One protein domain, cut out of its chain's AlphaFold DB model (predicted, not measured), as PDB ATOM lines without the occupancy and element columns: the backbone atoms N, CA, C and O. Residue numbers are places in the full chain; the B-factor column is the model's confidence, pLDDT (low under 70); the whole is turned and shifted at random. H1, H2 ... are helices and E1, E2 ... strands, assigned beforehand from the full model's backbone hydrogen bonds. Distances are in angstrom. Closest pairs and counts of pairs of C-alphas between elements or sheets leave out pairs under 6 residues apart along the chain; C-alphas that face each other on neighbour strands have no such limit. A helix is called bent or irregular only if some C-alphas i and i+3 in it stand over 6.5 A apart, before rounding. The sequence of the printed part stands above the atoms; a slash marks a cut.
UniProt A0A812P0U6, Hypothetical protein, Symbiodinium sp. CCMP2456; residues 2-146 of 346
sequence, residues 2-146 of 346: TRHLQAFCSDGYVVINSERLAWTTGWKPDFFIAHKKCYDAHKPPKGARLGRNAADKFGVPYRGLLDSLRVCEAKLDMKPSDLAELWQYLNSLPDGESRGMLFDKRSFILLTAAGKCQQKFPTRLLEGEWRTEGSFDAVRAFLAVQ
ATOM      1  N   THR A   2      -1.162 -20.291 -18.636       58.16
ATOM      2  CA  THR A   2      -0.484 -20.436 -17.319       58.16
ATOM      3  C   THR A   2      -0.432 -19.157 -16.475       58.16
ATOM      4  O   THR A   2      -0.736 -19.196 -15.287       58.16
ATOM      5  N   ARG A   3      -0.138 -17.996 -17.084       62.00
ATOM      6  CA  ARG A   3      -0.134 -16.691 -16.385       62.00
ATOM      7  C   ARG A   3      -1.467 -16.327 -15.719       62.00
ATOM      8  O   ARG A   3      -1.446 -15.707 -14.665       62.00
ATOM      9  N   HIS A   4      -2.600 -16.693 -16.322       74.38
ATOM     10  CA  HIS A   4      -3.917 -16.404 -15.747       74.38
ATOM     11  C   HIS A   4      -4.253 -17.377 -14.619       74.38
ATOM     12  O   HIS A   4      -4.769 -16.947 -13.597       74.38
ATOM     13  N   LEU A   5      -3.873 -18.653 -14.756       82.00
ATOM     14  CA  LEU A   5      -4.036 -19.630 -13.678       82.00
ATOM     15  C   LEU A   5      -3.215 -19.266 -12.433       82.00
ATOM     16  O   LEU A   5      -3.701 -19.388 -11.313       82.00
ATOM     17  N   GLN A   6      -1.991 -18.766 -12.624       87.69
ATOM     18  CA  GLN A   6      -1.117 -18.363 -11.521       87.69
ATOM     19  C   GLN A   6      -1.719 -17.239 -10.663       87.69
ATOM     20  O   GLN A   6      -1.392 -17.151  -9.481       87.69
ATOM     21  N   ALA A   7      -2.609 -16.411 -11.225       87.56
ATOM     22  CA  ALA A   7      -3.295 -15.348 -10.491       87.56
ATOM     23  C   ALA A   7      -4.325 -15.875  -9.471       87.56
ATOM     24  O   ALA A   7      -4.743 -15.123  -8.594       87.56
ATOM     25  N   PHE A   8      -4.722 -17.150  -9.563       89.06
ATOM     26  CA  PHE A   8      -5.615 -17.789  -8.593       89.06
ATOM     27  C   PHE A   8      -4.877 -18.448  -7.424       89.06
ATOM     28  O   PHE A   8      -5.514 -18.840  -6.448       89.06
ATOM     29  N   CYS A   9      -3.557 -18.620  -7.518       90.06
ATOM     30  CA  CYS A   9      -2.789 -19.303  -6.485       90.06
ATOM     31  C   CYS A   9      -2.564 -18.398  -5.271       90.06
ATOM     32  O   CYS A   9      -2.177 -17.240  -5.414       90.06
ATOM     33  N   SER A  10      -2.727 -18.966  -4.076       88.12
ATOM     34  CA  SER A  10      -2.295 -18.346  -2.823       88.12
ATOM     35  C   SER A  10      -0.773 -18.160  -2.775       88.12
ATOM     36  O   SER A  10      -0.023 -18.820  -3.502       88.12
ATOM     37  N   ASP A  11      -0.297 -17.312  -1.862       87.75
ATOM     38  CA  ASP A  11       1.136 -17.095  -1.657       87.75
ATOM     39  C   ASP A  11       1.890 -18.406  -1.400       87.75
ATOM     40  O   ASP A  11       1.454 -19.284  -0.659       87.75
ATOM     41  N   GLY A  12       3.041 -18.553  -2.060       89.75
ATOM     42  CA  GLY A  12       3.846 -19.775  -2.007       89.75
ATOM     43  C   GLY A  12       3.393 -20.884  -2.960       89.75
ATOM     44  O   GLY A  12       4.187 -21.791  -3.215       89.75
ATOM     45  N   TYR A  13       2.200 -20.794  -3.556       93.06
ATOM     46  CA  TYR A  13       1.676 -21.772  -4.512       93.06
ATOM     47  C   TYR A  13       1.869 -21.350  -5.956       93.06
ATOM     48  O   TYR A  13       1.864 -20.169  -6.312       93.06
ATOM     49  N   VAL A  14       2.103 -22.343  -6.805       93.00
ATOM     50  CA  VAL A  14       2.488 -22.109  -8.191       93.00
ATOM     51  C   VAL A  14       1.808 -23.112  -9.102       93.00
ATOM     52  O   VAL A  14       1.543 -24.240  -8.691       93.00
ATOM     53  N   VAL A  15       1.538 -22.694 -10.335       92.69
ATOM     54  CA  VAL A  15       1.068 -23.586 -11.396       92.69
ATOM     55  C   VAL A  15       2.283 -24.256 -12.026       92.69
ATOM     56  O   VAL A  15       3.213 -23.571 -12.460       92.69
ATOM     57  N   ILE A  16       2.276 -25.583 -12.078       92.19
ATOM     58  CA  ILE A  16       3.320 -26.399 -12.693       92.19
ATOM     59  C   ILE A  16       2.745 -27.077 -13.934       92.19
ATOM     60  O   ILE A  16       1.686 -27.692 -13.866       92.19
ATOM     61  N   ASN A  17       3.439 -26.950 -15.062       90.75
ATOM     62  CA  ASN A  17       3.149 -27.652 -16.307       90.75
ATOM     63  C   ASN A  17       3.688 -29.089 -16.237       90.75
ATOM     64  O   ASN A  17       4.890 -29.304 -16.035       90.75
ATOM     65  N   SER A  18       2.787 -30.050 -16.440       87.88
ATOM     66  CA  SER A  18       3.072 -31.483 -16.542       87.88
ATOM     67  C   SER A  18       2.569 -32.118 -17.843       87.88
ATOM     68  O   SER A  18       2.668 -33.332 -18.000       87.88
ATOM     69  N   GLU A  19       2.133 -31.325 -18.829       78.62
ATOM     70  CA  GLU A  19       1.487 -31.771 -20.080       78.62
ATOM     71  C   GLU A  19       2.342 -32.761 -20.909       78.62
ATOM     72  O   GLU A  19       1.860 -33.436 -21.820       78.62
ATOM     73  N   ARG A  20       3.653 -32.838 -20.633       75.75
ATOM     74  CA  ARG A  20       4.649 -33.713 -21.287       75.75
ATOM     75  C   ARG A  20       5.417 -34.605 -20.316       75.75
ATOM     76  O   ARG A  20       6.341 -35.289 -20.744       75.75
ATOM     77  N   LEU A  21       5.043 -34.604 -19.043       71.75
ATOM     78  CA  LEU A  21       5.715 -35.354 -17.995       71.75
ATOM     79  C   LEU A  21       4.727 -36.366 -17.430       71.75
ATOM     80  O   LEU A  21       3.758 -35.998 -16.771       71.75
ATOM     81  N   ALA A  22       4.962 -37.646 -17.714       77.06
ATOM     82  CA  ALA A  22       4.204 -38.700 -17.063       77.06
ATOM     83  C   ALA A  22       4.524 -38.667 -15.567       77.06
ATOM     84  O   ALA A  22       5.688 -38.710 -15.162       77.06
ATOM     85  N   TRP A  23       3.486 -38.577 -14.747       84.06
ATOM     86  CA  TRP A  23       3.626 -38.747 -13.313       84.06
ATOM     87  C   TRP A  23       4.035 -40.193 -13.027       84.06
ATOM     88  O   TRP A  23       3.787 -41.096 -13.825       84.06
ATOM     89  N   THR A  24       4.575 -40.458 -11.839       69.00
ATOM     90  CA  THR A  24       4.895 -41.831 -11.403       69.00
ATOM     91  C   THR A  24       3.673 -42.757 -11.362       69.00
ATOM     92  O   THR A  24       3.813 -43.966 -11.244       69.00
ATOM     93  N   THR A  25       2.466 -42.193 -11.421       70.56
ATOM     94  CA  THR A  25       1.187 -42.909 -11.502       70.56
ATOM     95  C   THR A  25       0.768 -43.254 -12.935       70.56
ATOM     96  O   THR A  25      -0.277 -43.864 -13.115       70.56
ATOM     97  N   GLY A  26       1.520 -42.824 -13.955       79.56
ATOM     98  CA  GLY A  26       1.158 -42.953 -15.371       79.56
ATOM     99  C   GLY A  26       0.211 -41.863 -15.894       79.56
ATOM    100  O   GLY A  26      -0.058 -41.816 -17.091       79.56
ATOM    101  N   TRP A  27      -0.265 -40.965 -15.023       81.12
ATOM    102  CA  TRP A  27      -1.140 -39.848 -15.400       81.12
ATOM    103  C   TRP A  27      -0.361 -38.695 -16.022       81.12
ATOM    104  O   TRP A  27       0.836 -38.536 -15.776       81.12
ATOM    105  N   LYS A  28      -1.054 -37.874 -16.810       86.56
ATOM    106  CA  LYS A  28      -0.443 -36.760 -17.534       86.56
ATOM    107  C   LYS A  28      -1.381 -35.545 -17.630       86.56
ATOM    108  O   LYS A  28      -1.668 -35.108 -18.740       86.56
ATOM    109  N   PRO A  29      -1.872 -35.015 -16.495       88.69
ATOM    110  CA  PRO A  29      -2.662 -33.792 -16.525       88.69
ATOM    111  C   PRO A  29      -1.824 -32.634 -17.071       88.69
ATOM    112  O   PRO A  29      -0.596 -32.610 -16.902       88.69
ATOM    113  N   ASP A  30      -2.482 -31.648 -17.676       90.88
ATOM    114  CA  ASP A  30      -1.781 -30.490 -18.237       90.88
ATOM    115  C   ASP A  30      -1.021 -29.711 -17.160       90.88
ATOM    116  O   ASP A  30       0.150 -29.345 -17.334       90.88
ATOM    117  N   PHE A  31      -1.681 -29.485 -16.021       93.19
ATOM    118  CA  PHE A  31      -1.137 -28.722 -14.912       93.19
ATOM    119  C   PHE A  31      -1.506 -29.306 -13.549       93.19
ATOM    120  O   PHE A  31      -2.515 -29.989 -13.359       93.19
ATOM    121  N   PHE A  32      -0.719 -28.924 -12.549       94.44
ATOM    122  CA  PHE A  32      -1.112 -29.031 -11.152       94.44
ATOM    123  C   PHE A  32      -0.658 -27.812 -10.356       94.44
ATOM    124  O   PHE A  32       0.276 -27.105 -10.734       94.44
ATOM    125  N   ILE A  33      -1.332 -27.566  -9.237       94.81
ATOM    126  CA  ILE A  33      -0.984 -26.516  -8.281       94.81
ATOM    127  C   ILE A  33      -0.401 -27.164  -7.032       94.81
ATOM    128  O   ILE A  33      -1.039 -28.021  -6.414       94.81
ATOM    129  N   ALA A  34       0.795 -26.718  -6.652       94.69
ATOM    130  CA  ALA A  34       1.503 -27.152  -5.454       94.69
ATOM    131  C   ALA A  34       2.298 -25.995  -4.835       94.69
ATOM    132  O   ALA A  34       2.517 -24.955  -5.466       94.69
ATOM    133  N   HIS A  35       2.763 -26.182  -3.600       94.06
ATOM    134  CA  HIS A  35       3.704 -25.251  -2.987       94.06
ATOM    135  C   HIS A  35       5.031 -25.246  -3.771       94.06
ATOM    136  O   HIS A  35       5.545 -26.298  -4.155       94.06
ATOM    137  N   LYS A  36       5.635 -24.069  -3.972       93.00
ATOM    138  CA  LYS A  36       6.818 -23.846  -4.833       93.00
ATOM    139  C   LYS A  36       8.085 -24.613  -4.429       93.00
ATOM    140  O   LYS A  36       9.066 -24.577  -5.162       93.00
ATOM    141  N   LYS A  37       8.083 -25.231  -3.247       94.81
ATOM    142  CA  LYS A  37       9.174 -26.046  -2.684       94.81
ATOM    143  C   LYS A  37       8.839 -27.545  -2.615       94.81
ATOM    144  O   LYS A  37       9.611 -28.316  -2.064       94.81
ATOM    145  N   CYS A  38       7.679 -27.948  -3.129       94.88
ATOM    146  CA  CYS A  38       7.075 -29.258  -2.880       94.88
ATOM    147  C   CYS A  38       6.719 -30.005  -4.173       94.88
ATOM    148  O   CYS A  38       5.700 -30.690  -4.240       94.88
ATOM    149  N   TYR A  39       7.541 -29.862  -5.207       94.00
ATOM    150  CA  TYR A  39       7.435 -30.631  -6.443       94.00
ATOM    151  C   TYR A  39       8.834 -30.907  -6.992       94.00
ATOM    152  O   TYR A  39       9.768 -30.155  -6.707       94.00
ATOM    153  N   ASP A  40       8.963 -31.972  -7.773       91.81
ATOM    154  CA  ASP A  40      10.201 -32.280  -8.472       91.81
ATOM    155  C   ASP A  40      10.286 -31.405  -9.724       91.81
ATOM    156  O   ASP A  40       9.456 -31.518 -10.632       91.81
ATOM    157  N   ALA A  41      11.235 -30.471  -9.740       91.38
ATOM    158  CA  ALA A  41      11.365 -29.475 -10.793       91.38
ATOM    159  C   ALA A  41      12.170 -30.021 -11.973       91.38
ATOM    160  O   ALA A  41      13.309 -30.455 -11.829       91.38
ATOM    161  N   HIS A  42      11.591 -29.938 -13.167       88.44
ATOM    162  CA  HIS A  42      12.193 -30.444 -14.395       88.44
ATOM    163  C   HIS A  42      12.553 -29.301 -15.332       88.44
ATOM    164  O   HIS A  42      11.947 -28.225 -15.318       88.44
ATOM    165  N   LYS A  43      13.538 -29.546 -16.198       84.44
ATOM    166  CA  LYS A  43      13.782 -28.650 -17.329       84.44
ATOM    167  C   LYS A  43      12.588 -28.712 -18.290       84.44
ATOM    168  O   LYS A  43      11.972 -29.770 -18.431       84.44
ATOM    169  N   PRO A  44      12.290 -27.614 -19.001       82.12
ATOM    170  CA  PRO A  44      11.287 -27.628 -20.050       82.12
ATOM    171  C   PRO A  44      11.568 -28.743 -21.074       82.12
ATOM    172  O   PRO A  44      12.704 -28.861 -21.548       82.12
ATOM    173  N   PRO A  45      10.559 -29.543 -21.453       79.06
ATOM    174  CA  PRO A  45      10.695 -30.545 -22.503       79.06
ATOM    175  C   PRO A  45      11.153 -29.920 -23.826       79.06
ATOM    176  O   PRO A  45      10.802 -28.780 -24.147       79.06
ATOM    177  N   LYS A  46      11.884 -30.683 -24.652       77.06
ATOM    178  CA  LYS A  46      12.279 -30.227 -25.996       77.06
ATOM    179  C   LYS A  46      11.046 -29.774 -26.793       77.06
ATOM    180  O   LYS A  46      10.028 -30.467 -26.841       77.06
ATOM    181  N   GLY A  47      11.131 -28.592 -27.403       71.50
ATOM    182  CA  GLY A  47      10.036 -27.997 -28.175       71.50
ATOM    183  C   GLY A  47       8.871 -27.454 -27.337       71.50
ATOM    184  O   GLY A  47       7.810 -27.180 -27.900       71.50
ATOM    185  N   ALA A  48       9.024 -27.320 -26.015       69.44
ATOM    186  CA  ALA A  48       8.087 -26.553 -25.203       69.44
ATOM    187  C   ALA A  48       8.135 -25.077 -25.628       69.44
ATOM    188  O   ALA A  48       9.207 -24.479 -25.747       69.44
ATOM    189  N   ARG A  49       6.965 -24.482 -25.880       63.62
ATOM    190  CA  ARG A  49       6.860 -23.049 -26.163       63.62
ATOM    191  C   ARG A  49       6.999 -22.296 -24.847       63.62
ATOM    192  O   ARG A  49       6.014 -22.106 -24.144       63.62
ATOM    193  N   LEU A  50       8.219 -21.887 -24.522       62.81
ATOM    194  CA  LEU A  50       8.473 -21.032 -23.370       62.81
ATOM    195  C   LEU A  50       7.819 -19.670 -23.601       62.81
ATOM    196  O   LEU A  50       8.035 -19.033 -24.638       62.81
ATOM    197  N   GLY A  51       7.005 -19.214 -22.649       56.34
ATOM    198  CA  GLY A  51       6.548 -17.832 -22.654       56.34
ATOM    199  C   GLY A  51       7.739 -16.863 -22.648       56.34
ATOM    200  O   GLY A  51       8.815 -17.183 -22.153       56.34
ATOM    201  N   ARG A  52       7.545 -15.631 -23.146       49.53
ATOM    202  CA  ARG A  52       8.597 -14.582 -23.199       49.53
ATOM    203  C   ARG A  52       9.233 -14.235 -21.840       49.53
ATOM    204  O   ARG A  52      10.248 -13.554 -21.808       49.53
ATOM    205  N   ASN A  53       8.652 -14.713 -20.738       50.16
ATOM    206  CA  ASN A  53       9.255 -14.671 -19.412       50.16
ATOM    207  C   ASN A  53       9.464 -16.134 -19.022       50.16
ATOM    208  O   ASN A  53       8.492 -16.885 -19.082       50.16
ATOM    209  N   ALA A  54      10.673 -16.516 -18.608       51.28
ATOM    210  CA  ALA A  54      11.081 -17.864 -18.189       51.28
ATOM    211  C   ALA A  54      10.371 -18.386 -16.908       51.28
ATOM    212  O   ALA A  54      10.979 -19.028 -16.060       51.28
ATOM    213  N   ALA A  55       9.090 -18.059 -16.735       56.31
ATOM    214  CA  ALA A  55       8.271 -18.277 -15.550       56.31
ATOM    215  C   ALA A  55       7.422 -19.557 -15.618       56.31
ATOM    216  O   ALA A  55       6.772 -19.891 -14.628       56.31
ATOM    217  N   ASP A  56       7.396 -20.253 -16.760       63.69
ATOM    218  CA  ASP A  56       6.715 -21.541 -16.865       63.69
ATOM    219  C   ASP A  56       7.511 -22.583 -16.064       63.69
ATOM    220  O   ASP A  56       8.667 -22.885 -16.367       63.69
ATOM    221  N   LYS A  57       6.894 -23.093 -14.999       85.00
ATOM    222  CA  LYS A  57       7.476 -24.113 -14.124       85.00
ATOM    223  C   LYS A  57       7.096 -25.472 -14.668       85.00
ATOM    224  O   LYS A  57       5.917 -25.716 -14.898       85.00
ATOM    225  N   PHE A  58       8.077 -26.343 -14.851       89.12
ATOM    226  CA  PHE A  58       7.864 -27.721 -15.282       89.12
ATOM    227  C   PHE A  58       8.252 -28.661 -14.157       89.12
ATOM    228  O   PHE A  58       9.183 -28.380 -13.399       89.12
ATOM    229  N   GLY A  59       7.540 -29.772 -14.041       91.81
ATOM    230  CA  GLY A  59       7.836 -30.750 -13.014       91.81
ATOM    231  C   GLY A  59       6.749 -31.788 -12.835       91.81
ATOM    232  O   GLY A  59       5.732 -31.782 -13.528       91.81
ATOM    233  N   VAL A  60       6.979 -32.664 -11.868       93.31
ATOM    234  CA  VAL A  60       6.032 -33.692 -11.434       93.31
ATOM    235  C   VAL A  60       5.836 -33.592  -9.924       93.31
ATOM    236  O   VAL A  60       6.720 -33.113  -9.207       93.31
ATOM    237  N   PRO A  61       4.674 -33.998  -9.399       93.69
ATOM    238  CA  PRO A  61       4.483 -34.004  -7.962       93.69
ATOM    239  C   PRO A  61       5.304 -35.109  -7.296       93.69
ATOM    240  O   PRO A  61       5.449 -36.212  -7.826       93.69
ATOM    241  N   TYR A  62       5.764 -34.852  -6.072       93.31
ATOM    242  CA  TYR A  62       6.281 -35.925  -5.230       93.31
ATOM    243  C   TYR A  62       5.148 -36.876  -4.837       93.31
ATOM    244  O   TYR A  62       4.095 -36.439  -4.367       93.31
ATOM    245  N   ARG A  63       5.386 -38.190  -4.946       90.88
ATOM    246  CA  ARG A  63       4.398 -39.228  -4.599       90.88
ATOM    247  C   ARG A  63       3.828 -39.063  -3.182       90.88
ATOM    248  O   ARG A  63       2.638 -39.266  -2.973       90.88
ATOM    249  N   GLY A  64       4.667 -38.652  -2.228       91.38
ATOM    250  CA  GLY A  64       4.278 -38.416  -0.833       91.38
ATOM    251  C   GLY A  64       3.403 -37.182  -0.587       91.38
ATOM    252  O   GLY A  64       2.961 -36.987   0.542       91.38
ATOM    253  N   LEU A  65       3.166 -36.350  -1.608       94.38
ATOM    254  CA  LEU A  65       2.420 -35.087  -1.522       94.38
ATOM    255  C   LEU A  65       1.232 -35.020  -2.496       94.38
ATOM    256  O   LEU A  65       0.662 -33.948  -2.697       94.38
ATOM    257  N   LEU A  66       0.844 -36.149  -3.102       93.81
ATOM    258  CA  LEU A  66      -0.259 -36.213  -4.072       93.81
ATOM    259  C   LEU A  66      -1.609 -35.748  -3.494       93.81
ATOM    260  O   LEU A  66      -2.462 -35.262  -4.226       93.81
ATOM    261  N   ASP A  67      -1.792 -35.861  -2.180       92.62
ATOM    262  CA  ASP A  67      -2.981 -35.416  -1.441       92.62
ATOM    263  C   ASP A  67      -3.085 -33.886  -1.279       92.62
ATOM    264  O   ASP A  67      -4.088 -33.364  -0.799       92.62
ATOM    265  N   SER A  68      -2.020 -33.164  -1.626       93.06
ATOM    266  CA  SER A  68      -1.872 -31.719  -1.420       93.06
ATOM    267  C   SER A  68      -1.943 -30.935  -2.735       93.06
ATOM    268  O   SER A  68      -1.631 -29.746  -2.785       93.06
ATOM    269  N   LEU A  69      -2.330 -31.601  -3.822       92.88
ATOM    270  CA  LEU A  69      -2.361 -31.029  -5.162       92.88
ATOM    271  C   LEU A  69      -3.771 -30.596  -5.548       92.88
ATOM    272  O   LEU A  69      -4.767 -31.168  -5.103       92.88
ATOM    273  N   ARG A  70      -3.845 -29.632  -6.467       95.06
ATOM    274  CA  ARG A  70      -5.038 -29.419  -7.295       95.06
ATOM    275  C   ARG A  70      -4.668 -29.711  -8.736       95.06
ATOM    276  O   ARG A  70      -3.675 -29.171  -9.218       95.06
ATOM    277  N   VAL A  71      -5.436 -30.570  -9.393       95.38
ATOM    278  CA  VAL A  71      -5.225 -30.921 -10.804       95.38
ATOM    279  C   VAL A  71      -5.919 -29.878 -11.672       95.38
ATOM    280  O   VAL A  71      -7.038 -29.472 -11.358       95.38
ATOM    281  N   CYS A  72      -5.278 -29.419 -12.743       94.81
ATOM    282  CA  CYS A  72      -5.892 -28.484 -13.680       94.81
ATOM    283  C   CYS A  72      -5.704 -28.968 -15.119       94.81
ATOM    284  O   CYS A  72      -4.578 -29.182 -15.558       94.81
ATOM    285  N   GLU A  73      -6.811 -29.087 -15.844       94.00
ATOM    286  CA  GLU A  73      -6.869 -29.582 -17.215       94.00
ATOM    287  C   GLU A  73      -7.351 -28.468 -18.148       94.00
ATOM    288  O   GLU A  73      -8.384 -27.839 -17.892       94.00
ATOM    289  N   ALA A  74      -6.598 -28.202 -19.214       92.19
ATOM    290  CA  ALA A  74      -6.819 -27.071 -20.101       92.19
ATOM    291  C   ALA A  74      -7.197 -27.545 -21.504       92.19
ATOM    292  O   ALA A  74      -6.398 -28.123 -22.236       92.19
ATOM    293  N   LYS A  75      -8.411 -27.223 -21.942       92.62
ATOM    294  CA  LYS A  75      -8.905 -27.616 -23.264       92.62
ATOM    295  C   LYS A  75      -9.060 -26.398 -24.174       92.62
ATOM    296  O   LYS A  75      -9.248 -25.265 -23.733       92.62
ATOM    297  N   LEU A  76      -8.959 -26.620 -25.487       91.06
ATOM    298  CA  LEU A  76      -9.270 -25.578 -26.478       91.06
ATOM    299  C   LEU A  76     -10.777 -25.295 -26.543       91.06
ATOM    300  O   LEU A  76     -11.179 -24.151 -26.777       91.06
ATOM    301  N   ASP A  77     -11.559 -26.354 -26.365       93.25
ATOM    302  CA  ASP A  77     -13.016 -26.393 -26.328       93.25
ATOM    303  C   ASP A  77     -13.399 -27.601 -25.465       93.25
ATOM    304  O   ASP A  77     -13.000 -28.725 -25.791       93.25
ATOM    305  N   MET A  78     -14.065 -27.367 -24.333       94.19
ATOM    306  CA  MET A  78     -14.402 -28.439 -23.393       94.19
ATOM    307  C   MET A  78     -15.478 -29.370 -23.954       94.19
ATOM    308  O   MET A  78     -16.503 -28.936 -24.479       94.19
ATOM    309  N   LYS A  79     -15.273 -30.673 -23.769       93.69
ATOM    310  CA  LYS A  79     -16.212 -31.741 -24.113       93.69
ATOM    311  C   LYS A  79     -16.635 -32.508 -22.862       93.69
ATOM    312  O   LYS A  79     -15.861 -32.603 -21.911       93.69
ATOM    313  N   PRO A  80     -17.805 -33.171 -22.875       89.00
ATOM    314  CA  PRO A  80     -18.228 -34.021 -21.760       89.00
ATOM    315  C   PRO A  80     -17.206 -35.108 -21.373       89.00
ATOM    316  O   PRO A  80     -17.078 -35.443 -20.197       89.00
ATOM    317  N   SER A  81     -16.440 -35.632 -22.337       92.75
ATOM    318  CA  SER A  81     -15.368 -36.609 -22.090       92.75
ATOM    319  C   SER A  81     -14.235 -36.068 -21.217       92.75
ATOM    320  O   SER A  81     -13.607 -36.834 -20.495       92.75
ATOM    321  N   ASP A  82     -13.988 -34.760 -21.250       95.19
ATOM    322  CA  ASP A  82     -12.876 -34.141 -20.526       95.19
ATOM    323  C   ASP A  82     -13.162 -34.088 -19.019       95.19
ATOM    324  O   ASP A  82     -12.255 -34.185 -18.192       95.19
ATOM    325  N   LEU A  83     -14.443 -34.012 -18.636       95.19
ATOM    326  CA  LEU A  83     -14.849 -34.147 -17.238       95.19
ATOM    327  C   LEU A  83     -14.604 -35.571 -16.723       95.19
ATOM    328  O   LEU A  83     -14.200 -35.746 -15.574       95.19
ATOM    329  N   ALA A  84     -14.808 -36.586 -17.571       94.00
ATOM    330  CA  ALA A  84     -14.501 -37.971 -17.224       94.00
ATOM    331  C   ALA A  84     -12.989 -38.188 -17.045       94.00
ATOM    332  O   ALA A  84     -12.581 -38.906 -16.134       94.00
ATOM    333  N   GLU A  85     -12.159 -37.533 -17.858       94.12
ATOM    334  CA  GLU A  85     -10.701 -37.526 -17.699       94.12
ATOM    335  C   GLU A  85     -10.281 -36.862 -16.376       94.12
ATOM    336  O   GLU A  85      -9.573 -37.476 -15.574       94.12
ATOM    337  N   LEU A  86     -10.794 -35.659 -16.077       95.81
ATOM    338  CA  LEU A  86     -10.535 -34.998 -14.792       95.81
ATOM    339  C   LEU A  86     -10.956 -35.886 -13.612       95.81
ATOM    340  O   LEU A  86     -10.225 -36.012 -12.628       95.81
ATOM    341  N   TRP A  87     -12.121 -36.527 -13.713       95.75
ATOM    342  CA  TRP A  87     -12.607 -37.464 -12.707       95.75
ATOM    343  C   TRP A  87     -11.639 -38.633 -12.477       95.75
ATOM    344  O   TRP A  87     -11.342 -38.947 -11.323       95.75
ATOM    345  N   GLN A  88     -11.109 -39.247 -13.539       94.31
ATOM    346  CA  GLN A  88     -10.136 -40.342 -13.429       94.31
ATOM    347  C   GLN A  88      -8.886 -39.920 -12.653       94.31
ATOM    348  O   GLN A  88      -8.414 -40.673 -11.792       94.31
ATOM    349  N   TYR A  89      -8.392 -38.700 -12.891       94.69
ATOM    350  CA  TYR A  89      -7.280 -38.145 -12.123       94.69
ATOM    351  C   TYR A  89      -7.632 -38.029 -10.642       94.69
ATOM    352  O   TYR A  89      -6.918 -38.574  -9.800       94.69
ATOM    353  N   LEU A  90      -8.753 -37.381 -10.306       95.69
ATOM    354  CA  LEU A  90      -9.137 -37.162  -8.908       95.69
ATOM    355  C   LEU A  90      -9.425 -38.463  -8.158       95.69
ATOM    356  O   LEU A  90      -9.017 -38.586  -7.001       95.69
ATOM    357  N   ASN A  91     -10.088 -39.424  -8.810       95.12
ATOM    358  CA  ASN A  91     -10.390 -40.741  -8.251       95.12
ATOM    359  C   ASN A  91      -9.115 -41.545  -7.958       95.12
ATOM    360  O   ASN A  91      -9.102 -42.369  -7.048       95.12
ATOM    361  N   SER A  92      -8.030 -41.275  -8.685       92.88
ATOM    362  CA  SER A  92      -6.746 -41.960  -8.517       92.88
ATOM    363  C   SER A  92      -5.807 -41.324  -7.495       92.88
ATOM    364  O   SER A  92      -4.753 -41.888  -7.197       92.88
ATOM    365  N   LEU A  93      -6.149 -40.146  -6.972       93.81
ATOM    366  CA  LEU A  93      -5.382 -39.500  -5.911       93.81
ATOM    367  C   LEU A  93      -5.617 -40.191  -4.553       93.81
ATOM    368  O   LEU A  93      -6.645 -40.854  -4.377       93.81
ATOM    369  N   PRO A  94      -4.690 -40.025  -3.584       93.75
ATOM    370  CA  PRO A  94      -4.784 -40.655  -2.268       93.75
ATOM    371  C   PRO A  94      -6.105 -40.397  -1.543       93.75
ATOM    372  O   PRO A  94      -6.820 -39.443  -1.854       93.75
ATOM    373  N   ASP A  95      -6.397 -41.232  -0.549       93.81
ATOM    374  CA  ASP A  95      -7.582 -41.141   0.304       93.81
ATOM    375  C   ASP A  95      -7.857 -39.721   0.816       93.81
ATOM    376  O   ASP A  95      -6.954 -38.927   1.084       93.81
ATOM    377  N   GLY A  96      -9.140 -39.419   0.994       93.06
ATOM    378  CA  GLY A  96      -9.609 -38.111   1.423       93.06
ATOM    379  C   GLY A  96     -10.108 -37.284   0.250       93.06
ATOM    380  O   GLY A  96     -10.673 -37.814  -0.709       93.06
ATOM    381  N   GLU A  97      -9.946 -35.973   0.347       95.31
ATOM    382  CA  GLU A  97     -10.528 -35.018  -0.587       95.31
ATOM    383  C   GLU A  97      -9.531 -34.610  -1.678       95.31
ATOM    384  O   GLU A  97      -8.396 -34.248  -1.386       95.31
ATOM    385  N   SER A  98      -9.978 -34.628  -2.930       96.06
ATOM    386  CA  SER A  98      -9.236 -34.178  -4.108       96.06
ATOM    387  C   SER A  98      -9.971 -33.027  -4.779       96.06
ATOM    388  O   SER A  98     -11.202 -33.017  -4.824       96.06
ATOM    389  N   ARG A  99      -9.218 -32.090  -5.360       96.94
ATOM    390  CA  ARG A  99      -9.766 -30.956  -6.113       96.94
ATOM    391  C   ARG A  99      -9.186 -30.899  -7.514       96.94
ATOM    392  O   ARG A  99      -7.977 -31.043  -7.701       96.94
ATOM    393  N   GLY A 100     -10.062 -30.650  -8.473       97.06
ATOM    394  CA  GLY A 100      -9.728 -30.528  -9.877       97.06
ATOM    395  C   GLY A 100     -10.408 -29.332 -10.518       97.06
ATOM    396  O   GLY A 100     -11.478 -28.907 -10.083       97.06
ATOM    397  N   MET A 101      -9.783 -28.811 -11.563       97.38
ATOM    398  CA  MET A 101     -10.328 -27.764 -12.408       97.38
ATOM    399  C   MET A 101     -10.187 -28.177 -13.870       97.38
ATOM    400  O   MET A 101      -9.089 -28.488 -14.314       97.38
ATOM    401  N   LEU A 102     -11.281 -28.147 -14.618       97.12
ATOM    402  CA  LEU A 102     -11.290 -28.267 -16.073       97.12
ATOM    403  C   LEU A 102     -11.683 -26.907 -16.640       97.12
ATOM    404  O   LEU A 102     -12.588 -26.268 -16.106       97.12
ATOM    405  N   PHE A 103     -11.010 -26.428 -17.680       95.62
ATOM    406  CA  PHE A 103     -11.342 -25.126 -18.249       95.62
ATOM    407  C   PHE A 103     -10.951 -24.985 -19.718       95.62
ATOM    408  O   PHE A 103     -10.030 -25.639 -20.205       95.62
ATOM    409  N   ASP A 104     -11.621 -24.060 -20.400       94.12
ATOM    410  CA  ASP A 104     -11.217 -23.544 -21.704       94.12
ATOM    411  C   ASP A 104     -11.213 -22.005 -21.708       94.12
ATOM    412  O   ASP A 104     -11.100 -21.349 -20.670       94.12
ATOM    413  N   LYS A 105     -11.291 -21.392 -22.891       92.44
ATOM    414  CA  LYS A 105     -11.302 -19.931 -23.057       92.44
ATOM    415  C   LYS A 105     -12.617 -19.246 -22.645       92.44
ATOM    416  O   LYS A 105     -12.642 -18.016 -22.602       92.44
ATOM    417  N   ARG A 106     -13.714 -19.982 -22.432       93.69
ATOM    418  CA  ARG A 106     -15.069 -19.459 -22.165       93.69
ATOM    419  C   ARG A 106     -15.550 -19.790 -20.758       93.69
ATOM    420  O   ARG A 106     -16.090 -18.905 -20.095       93.69
ATOM    421  N   SER A 107     -15.315 -21.013 -20.303       95.75
ATOM    422  CA  SER A 107     -15.870 -21.522 -19.051       95.75
ATOM    423  C   SER A 107     -14.892 -22.404 -18.280       95.75
ATOM    424  O   SER A 107     -13.784 -22.711 -18.730       95.75
ATOM    425  N   PHE A 108     -15.308 -22.764 -17.070       96.75
ATOM    426  CA  PHE A 108     -14.603 -23.654 -16.166       96.75
ATOM    427  C   PHE A 108     -15.578 -24.572 -15.424       96.75
ATOM    428  O   PHE A 108     -16.748 -24.245 -15.217       96.75
ATOM    429  N   ILE A 109     -15.049 -25.703 -14.972       97.94
ATOM    430  CA  ILE A 109     -15.693 -26.659 -14.081       97.94
ATOM    431  C   ILE A 109     -14.745 -26.915 -12.909       97.94
ATOM    432  O   ILE A 109     -13.585 -27.281 -13.106       97.94
ATOM    433  N   LEU A 110     -15.235 -26.732 -11.685       98.25
ATOM    434  CA  LEU A 110     -14.532 -27.061 -10.447       98.25
ATOM    435  C   LEU A 110     -15.149 -28.323  -9.854       98.25
ATOM    436  O   LEU A 110     -16.360 -28.384  -9.636       98.25
ATOM    437  N   LEU A 111     -14.315 -29.317  -9.571       98.31
ATOM    438  CA  LEU A 111     -14.748 -30.621  -9.090       98.31
ATOM    439  C   LEU A 111     -14.033 -30.974  -7.789       98.31
ATOM    440  O   LEU A 111     -12.803 -31.043  -7.742       98.31
ATOM    441  N   THR A 112     -14.810 -31.244  -6.745       98.06
ATOM    442  CA  THR A 112     -14.328 -31.882  -5.520       98.06
ATOM    443  C   THR A 112     -14.790 -33.330  -5.490       98.06
ATOM    444  O   THR A 112     -15.961 -33.625  -5.735       98.06
ATOM    445  N   ALA A 113     -13.872 -34.226  -5.147       97.44
ATOM    446  CA  ALA A 113     -14.139 -35.641  -4.940       97.44
ATOM    447  C   ALA A 113     -13.640 -36.061  -3.558       97.44
ATOM    448  O   ALA A 113     -12.571 -35.620  -3.141       97.44
ATOM    449  N   ALA A 114     -14.359 -36.938  -2.862       97.19
ATOM    450  CA  ALA A 114     -13.907 -37.482  -1.584       97.19
ATOM    451  C   ALA A 114     -14.150 -38.989  -1.498       97.19
ATOM    452  O   ALA A 114     -15.085 -39.512  -2.099       97.19
ATOM    453  N   GLY A 115     -13.306 -39.687  -0.745       96.75
ATOM    454  CA  GLY A 115     -13.416 -41.128  -0.524       96.75
ATOM    455  C   GLY A 115     -12.051 -41.800  -0.509       96.75
ATOM    456  O   GLY A 115     -11.025 -41.134  -0.345       96.75
ATOM    457  N   LYS A 116     -12.047 -43.123  -0.670       96.56
ATOM    458  CA  LYS A 116     -10.810 -43.902  -0.795       96.56
ATOM    459  C   LYS A 116     -10.272 -43.813  -2.218       96.56
ATOM    460  O   LYS A 116     -11.040 -43.596  -3.155       96.56
ATOM    461  N   CYS A 117      -8.967 -43.988  -2.388       93.75
ATOM    462  CA  CYS A 117      -8.344 -44.114  -3.700       93.75
ATOM    463  C   CYS A 117      -9.086 -45.171  -4.542       93.75
ATOM    464  O   CYS A 117      -9.433 -46.243  -4.046       93.75
ATOM    465  N   GLN A 118      -9.359 -44.841  -5.804       94.19
ATOM    466  CA  GLN A 118     -10.170 -45.604  -6.760       94.19
ATOM    467  C   GLN A 118     -11.657 -45.782  -6.397       94.19
ATOM    468  O   GLN A 118     -12.398 -46.397  -7.162       94.19
ATOM    469  N   GLN A 119     -12.118 -45.234  -5.272       96.50
ATOM    470  CA  GLN A 119     -13.496 -45.329  -4.772       96.50
ATOM    471  C   GLN A 119     -13.971 -43.977  -4.220       96.50
ATOM    472  O   GLN A 119     -14.590 -43.896  -3.153       96.50
ATOM    473  N   LYS A 120     -13.619 -42.886  -4.902       97.12
ATOM    474  CA  LYS A 120     -14.116 -41.557  -4.563       97.12
ATOM    475  C   LYS A 120     -15.505 -41.353  -5.144       97.12
ATOM    476  O   LYS A 120     -15.895 -41.991  -6.118       97.12
ATOM    477  N   PHE A 121     -16.214 -40.379  -4.588       96.88
ATOM    478  CA  PHE A 121     -17.480 -39.883  -5.116       96.88
ATOM    479  C   PHE A 121     -17.387 -38.365  -5.310       96.88
ATOM    480  O   PHE A 121     -16.738 -37.693  -4.495       96.88
ATOM    481  N   PRO A 122     -17.996 -37.797  -6.368       96.88
ATOM    482  CA  PRO A 122     -18.118 -36.352  -6.506       96.88
ATOM    483  C   PRO A 122     -18.901 -35.783  -5.320       96.88
ATOM    484  O   PRO A 122     -20.012 -36.222  -5.037       96.88
ATOM    485  N   THR A 123     -18.327 -34.807  -4.624       97.31
ATOM    486  CA  THR A 123     -18.981 -34.135  -3.489       97.31
ATOM    487  C   THR A 123     -19.407 -32.715  -3.822       97.31
ATOM    488  O   THR A 123     -20.311 -32.177  -3.188       97.31
ATOM    489  N   ARG A 124     -18.769 -32.093  -4.818       97.00
ATOM    490  CA  ARG A 124     -19.115 -30.754  -5.291       97.00
ATOM    491  C   ARG A 124     -18.746 -30.605  -6.759       97.00
ATOM    492  O   ARG A 124     -17.618 -30.911  -7.132       97.00
ATOM    493  N   LEU A 125     -19.671 -30.068  -7.545       97.25
ATOM    494  CA  LEU A 125     -19.459 -29.641  -8.924       97.25
ATOM    495  C   LEU A 125     -19.907 -28.181  -9.035       97.25
ATOM    496  O   LEU A 125     -21.005 -27.844  -8.591       97.25
ATOM    497  N   LEU A 126     -19.053 -27.312  -9.570       97.31
ATOM    498  CA  LEU A 126     -19.397 -25.923  -9.867       97.31
ATOM    499  C   LEU A 126     -19.001 -25.604 -11.303       97.31
ATOM    500  O   LEU A 126     -17.824 -25.676 -11.643       97.31
ATOM    501  N   GLU A 127     -19.975 -25.207 -12.108       97.19
ATOM    502  CA  GLU A 127     -19.772 -24.762 -13.484       97.19
ATOM    503  C   GLU A 127     -19.904 -23.241 -13.548       97.19
ATOM    504  O   GLU A 127     -20.736 -22.652 -12.853       97.19
ATOM    505  N   GLY A 128     -19.078 -22.590 -14.363       96.00
ATOM    506  CA  GLY A 128     -19.130 -21.143 -14.506       96.00
ATOM    507  C   GLY A 128     -18.476 -20.638 -15.782       96.00
ATOM    508  O   GLY A 128     -17.676 -21.320 -16.419       96.00
ATOM    509  N   GLU A 129     -18.812 -19.406 -16.153       96.56
ATOM    510  CA  GLU A 129     -18.201 -18.697 -17.274       96.56
ATOM    511  C   GLU A 129     -17.221 -17.639 -16.775       96.56
ATOM    512  O   GLU A 129     -17.452 -16.972 -15.764       96.56
ATOM    513  N   TRP A 130     -16.134 -17.424 -17.514       94.31
ATOM    514  CA  TRP A 130     -15.115 -16.439 -17.137       94.31
ATOM    515  C   TRP A 130     -15.624 -14.998 -17.112       94.31
ATOM    516  O   TRP A 130     -15.053 -14.160 -16.420       94.31
ATOM    517  N   ARG A 131     -16.671 -14.703 -17.890       94.81
ATOM    518  CA  ARG A 131     -17.257 -13.361 -18.009       94.81
ATOM    519  C   ARG A 131     -18.255 -13.035 -16.900       94.81
ATOM    520  O   ARG A 131     -18.640 -11.877 -16.779       94.81
ATOM    521  N   THR A 132     -18.668 -14.028 -16.118       96.56
ATOM    522  CA  THR A 132     -19.601 -13.829 -15.011       96.56
ATOM    523  C   THR A 132     -18.889 -13.145 -13.846       96.56
ATOM    524  O   THR A 132     -17.780 -13.524 -13.461       96.56
ATOM    525  N   GLU A 133     -19.525 -12.119 -13.282       95.94
ATOM    526  CA  GLU A 133     -19.025 -11.427 -12.094       95.94
ATOM    527  C   GLU A 133     -18.858 -12.412 -10.923       95.94
ATOM    528  O   GLU A 133     -19.668 -13.317 -10.729       95.94
ATOM    529  N   GLY A 134     -17.766 -12.281 -10.166       95.06
ATOM    530  CA  GLY A 134     -17.444 -13.182  -9.054       95.06
ATOM    531  C   GLY A 134     -16.799 -14.520  -9.449       95.06
ATOM    532  O   GLY A 134     -16.251 -15.195  -8.576       95.06
ATOM    533  N   SER A 135     -16.754 -14.892 -10.737       95.31
ATOM    534  CA  SER A 135     -16.104 -16.137 -11.193       95.31
ATOM    535  C   SER A 135     -14.639 -16.241 -10.769       95.31
ATOM    536  O   SER A 135     -14.181 -17.305 -10.351       95.31
ATOM    537  N   PHE A 136     -13.902 -15.129 -10.840       93.31
ATOM    538  CA  PHE A 136     -12.500 -15.089 -10.429       93.31
ATOM    539  C   PHE A 136     -12.335 -15.462  -8.950       93.31
ATOM    540  O   PHE A 136     -11.486 -16.280  -8.597       93.31
ATOM    541  N   ASP A 137     -13.161 -14.876  -8.084       94.62
ATOM    542  CA  ASP A 137     -13.085 -15.094  -6.642       94.62
ATOM    543  C   ASP A 137     -13.591 -16.482  -6.255       94.62
ATOM    544  O   ASP A 137     -13.005 -17.112  -5.375       94.62
ATOM    545  N   ALA A 138     -14.587 -17.015  -6.967       95.31
ATOM    546  CA  ALA A 138     -15.041 -18.391  -6.797       95.31
ATOM    547  C   ALA A 138     -13.925 -19.406  -7.103       95.31
ATOM    548  O   ALA A 138     -13.678 -20.312  -6.303       95.31
ATOM    549  N   VAL A 139     -13.211 -19.234  -8.224       96.12
ATOM    550  CA  VAL A 139     -12.077 -20.097  -8.600       96.12
ATOM    551  C   VAL A 139     -10.931 -19.949  -7.598       96.12
ATOM    552  O   VAL A 139     -10.398 -20.951  -7.119       96.12
ATOM    553  N   ARG A 140     -10.584 -18.713  -7.219       95.00
ATOM    554  CA  ARG A 140      -9.537 -18.437  -6.224       95.00
ATOM    555  C   ARG A 140      -9.849 -19.100  -4.883       95.00
ATOM    556  O   ARG A 140      -9.005 -19.807  -4.340       95.00
ATOM    557  N   ALA A 141     -11.067 -18.925  -4.373       95.62
ATOM    558  CA  ALA A 141     -11.503 -19.518  -3.114       95.62
ATOM    559  C   ALA A 141     -11.483 -21.050  -3.167       95.62
ATOM    560  O   ALA A 141     -11.068 -21.691  -2.205       95.62
ATOM    561  N   PHE A 142     -11.882 -21.646  -4.296       96.25
ATOM    562  CA  PHE A 142     -11.837 -23.095  -4.491       96.25
ATOM    563  C   PHE A 142     -10.405 -23.649  -4.464       96.25
ATOM    564  O   PHE A 142     -10.143 -24.646  -3.787       96.25
ATOM    565  N   LEU A 143      -9.475 -23.001  -5.172       94.06
ATOM    566  CA  LEU A 143      -8.081 -23.440  -5.261       94.06
ATOM    567  C   LEU A 143      -7.286 -23.164  -3.977       94.06
ATOM    568  O   LEU A 143      -6.361 -23.917  -3.669       94.06
ATOM    569  N   ALA A 144      -7.673 -22.150  -3.199       93.12
ATOM    570  CA  ALA A 144      -7.035 -21.793  -1.933       93.12
ATOM    571  C   ALA A 144      -7.291 -22.795  -0.792       93.12
ATOM    572  O   ALA A 144      -6.590 -22.754   0.220       93.12
ATOM    573  N   VAL A 145      -8.275 -23.698  -0.917       92.94
ATOM    574  CA  VAL A 145      -8.594 -24.645   0.163       92.94
ATOM    575  C   VAL A 145      -7.477 -25.664   0.341       92.94
ATOM    576  O   VAL A 145      -7.278 -26.522  -0.517       92.94
ATOM    577  N   GLN A 146      -6.785 -25.591   1.476       91.81
ATOM    578  CA  GLN A 146      -5.680 -26.472   1.857       91.81
ATOM    579  C   GLN A 146      -6.143 -27.867   2.288       91.81
ATOM    580  O   GLN A 146      -7.143 -28.000   2.998       91.81
TER     581      GLN A 146
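Overview. This is residues 2 to 146 of the 346 residues of the protein "Hypothetical protein" of Symbiodinium sp. CCMP2456 (UniProt A0A812P0U6). What shape do these atoms make? One strongly twisted sheet of eight strands runs through the whole domain, curling round H3 on one face and covered in part by H4 on the other: three layers, with helices on both faces. The long strands E6, E7 and E8 lie at one edge; the short strands E3, E4, E1 and E2 and two long links lie toward the other. What is it built of? The printed part has 145 residues with four named helices and eight named strands, in the order H1 E1 E2 E3 E4 H2 E5 H3 E6 E7 E8 H4, mixed in class. The mixed sheet runs E3 E4 E1 E2 E5 E6 E7 E8. How large is it? It is compact, with a radius of gyration of the C-alphas of 14.4 A and spans of 37 by 36 by 30 A.

Along the chain. Where do the first elements lie? H1, residues 2 to 6, begins with C-alpha 2 at (-0.484, -20.436, -17.319). E1 is residues 13 to 17, E2 31 to 35, E3 39 to 42 and E4 57 to 61. H2, residues 63 to 68, is irregular, with C-alphas 64 and 67 7.9 A apart. What follows? E5 is residues 70 to 74, H3 80 to 92 (19.2 A), E6 96 to 103 (23.6 A) and E7 107 to 116 (29.3 A). E8, residues 119 to 129, measures 29.8 A and bends by 51 degrees at residue 123. H4, residues 135 to 144, ends with C-alpha 144 at (-7.035, -21.793, -1.933).

Arrangement. How do the strands pair? Hairpin E1 and E2 has N 16 and O 32 at 2.9 A; hairpin E3 and E4 has N 40 and O 60 at 2.9 A. E4 is parallel to E1, N 17 and O 57 at 2.8 A; E2 is antiparallel to E5, N 33 and O 70 at 2.8 A; E5 is parallel to E6, N 101 and O 71 at 2.8 A. E6, E7 and E8 form a meander, each strand the antiparallel neighbour of the one before, with N 98 and O 113 at 2.8 A and N 110 and O 126 at 2.8 A. Which crossovers are there? E5, H3, E6 is a strand-helix-strand unit, two parallel neighbours joined through a helix, and E4, H2, E5 a split one, with E1 and E2 between its strands; both crossovers are right-handed. Where are the helices? All four are on the sheet, H3 and H4 on opposite faces; the closest C-alphas are Gln 6 and Val 15 for H1 and E1, 5.7 A, Asp 67 and Ser 98 for H2 and E6, 6.9 A, Leu 90 and Ser 98 for H3 and E6, 5.7 A, and Gly 128 and Ser 135 for H4 and E8, 6.7 A. In H1 and H4 every O i to N i+4 pair is within hydrogen-bond range, in H3 8 of 9, and in H2 0 of 2, with 1 of 3 O i to N i+3 pairs.

Size, cuts and confidence. Which links are long? E1 to E2, 13 residues, and E3 to E4, 14 residues. Is anything missing or uncertain? The printed part has no cut; residues 2 to 3, 24 and 48 to 56 have pLDDT under 70.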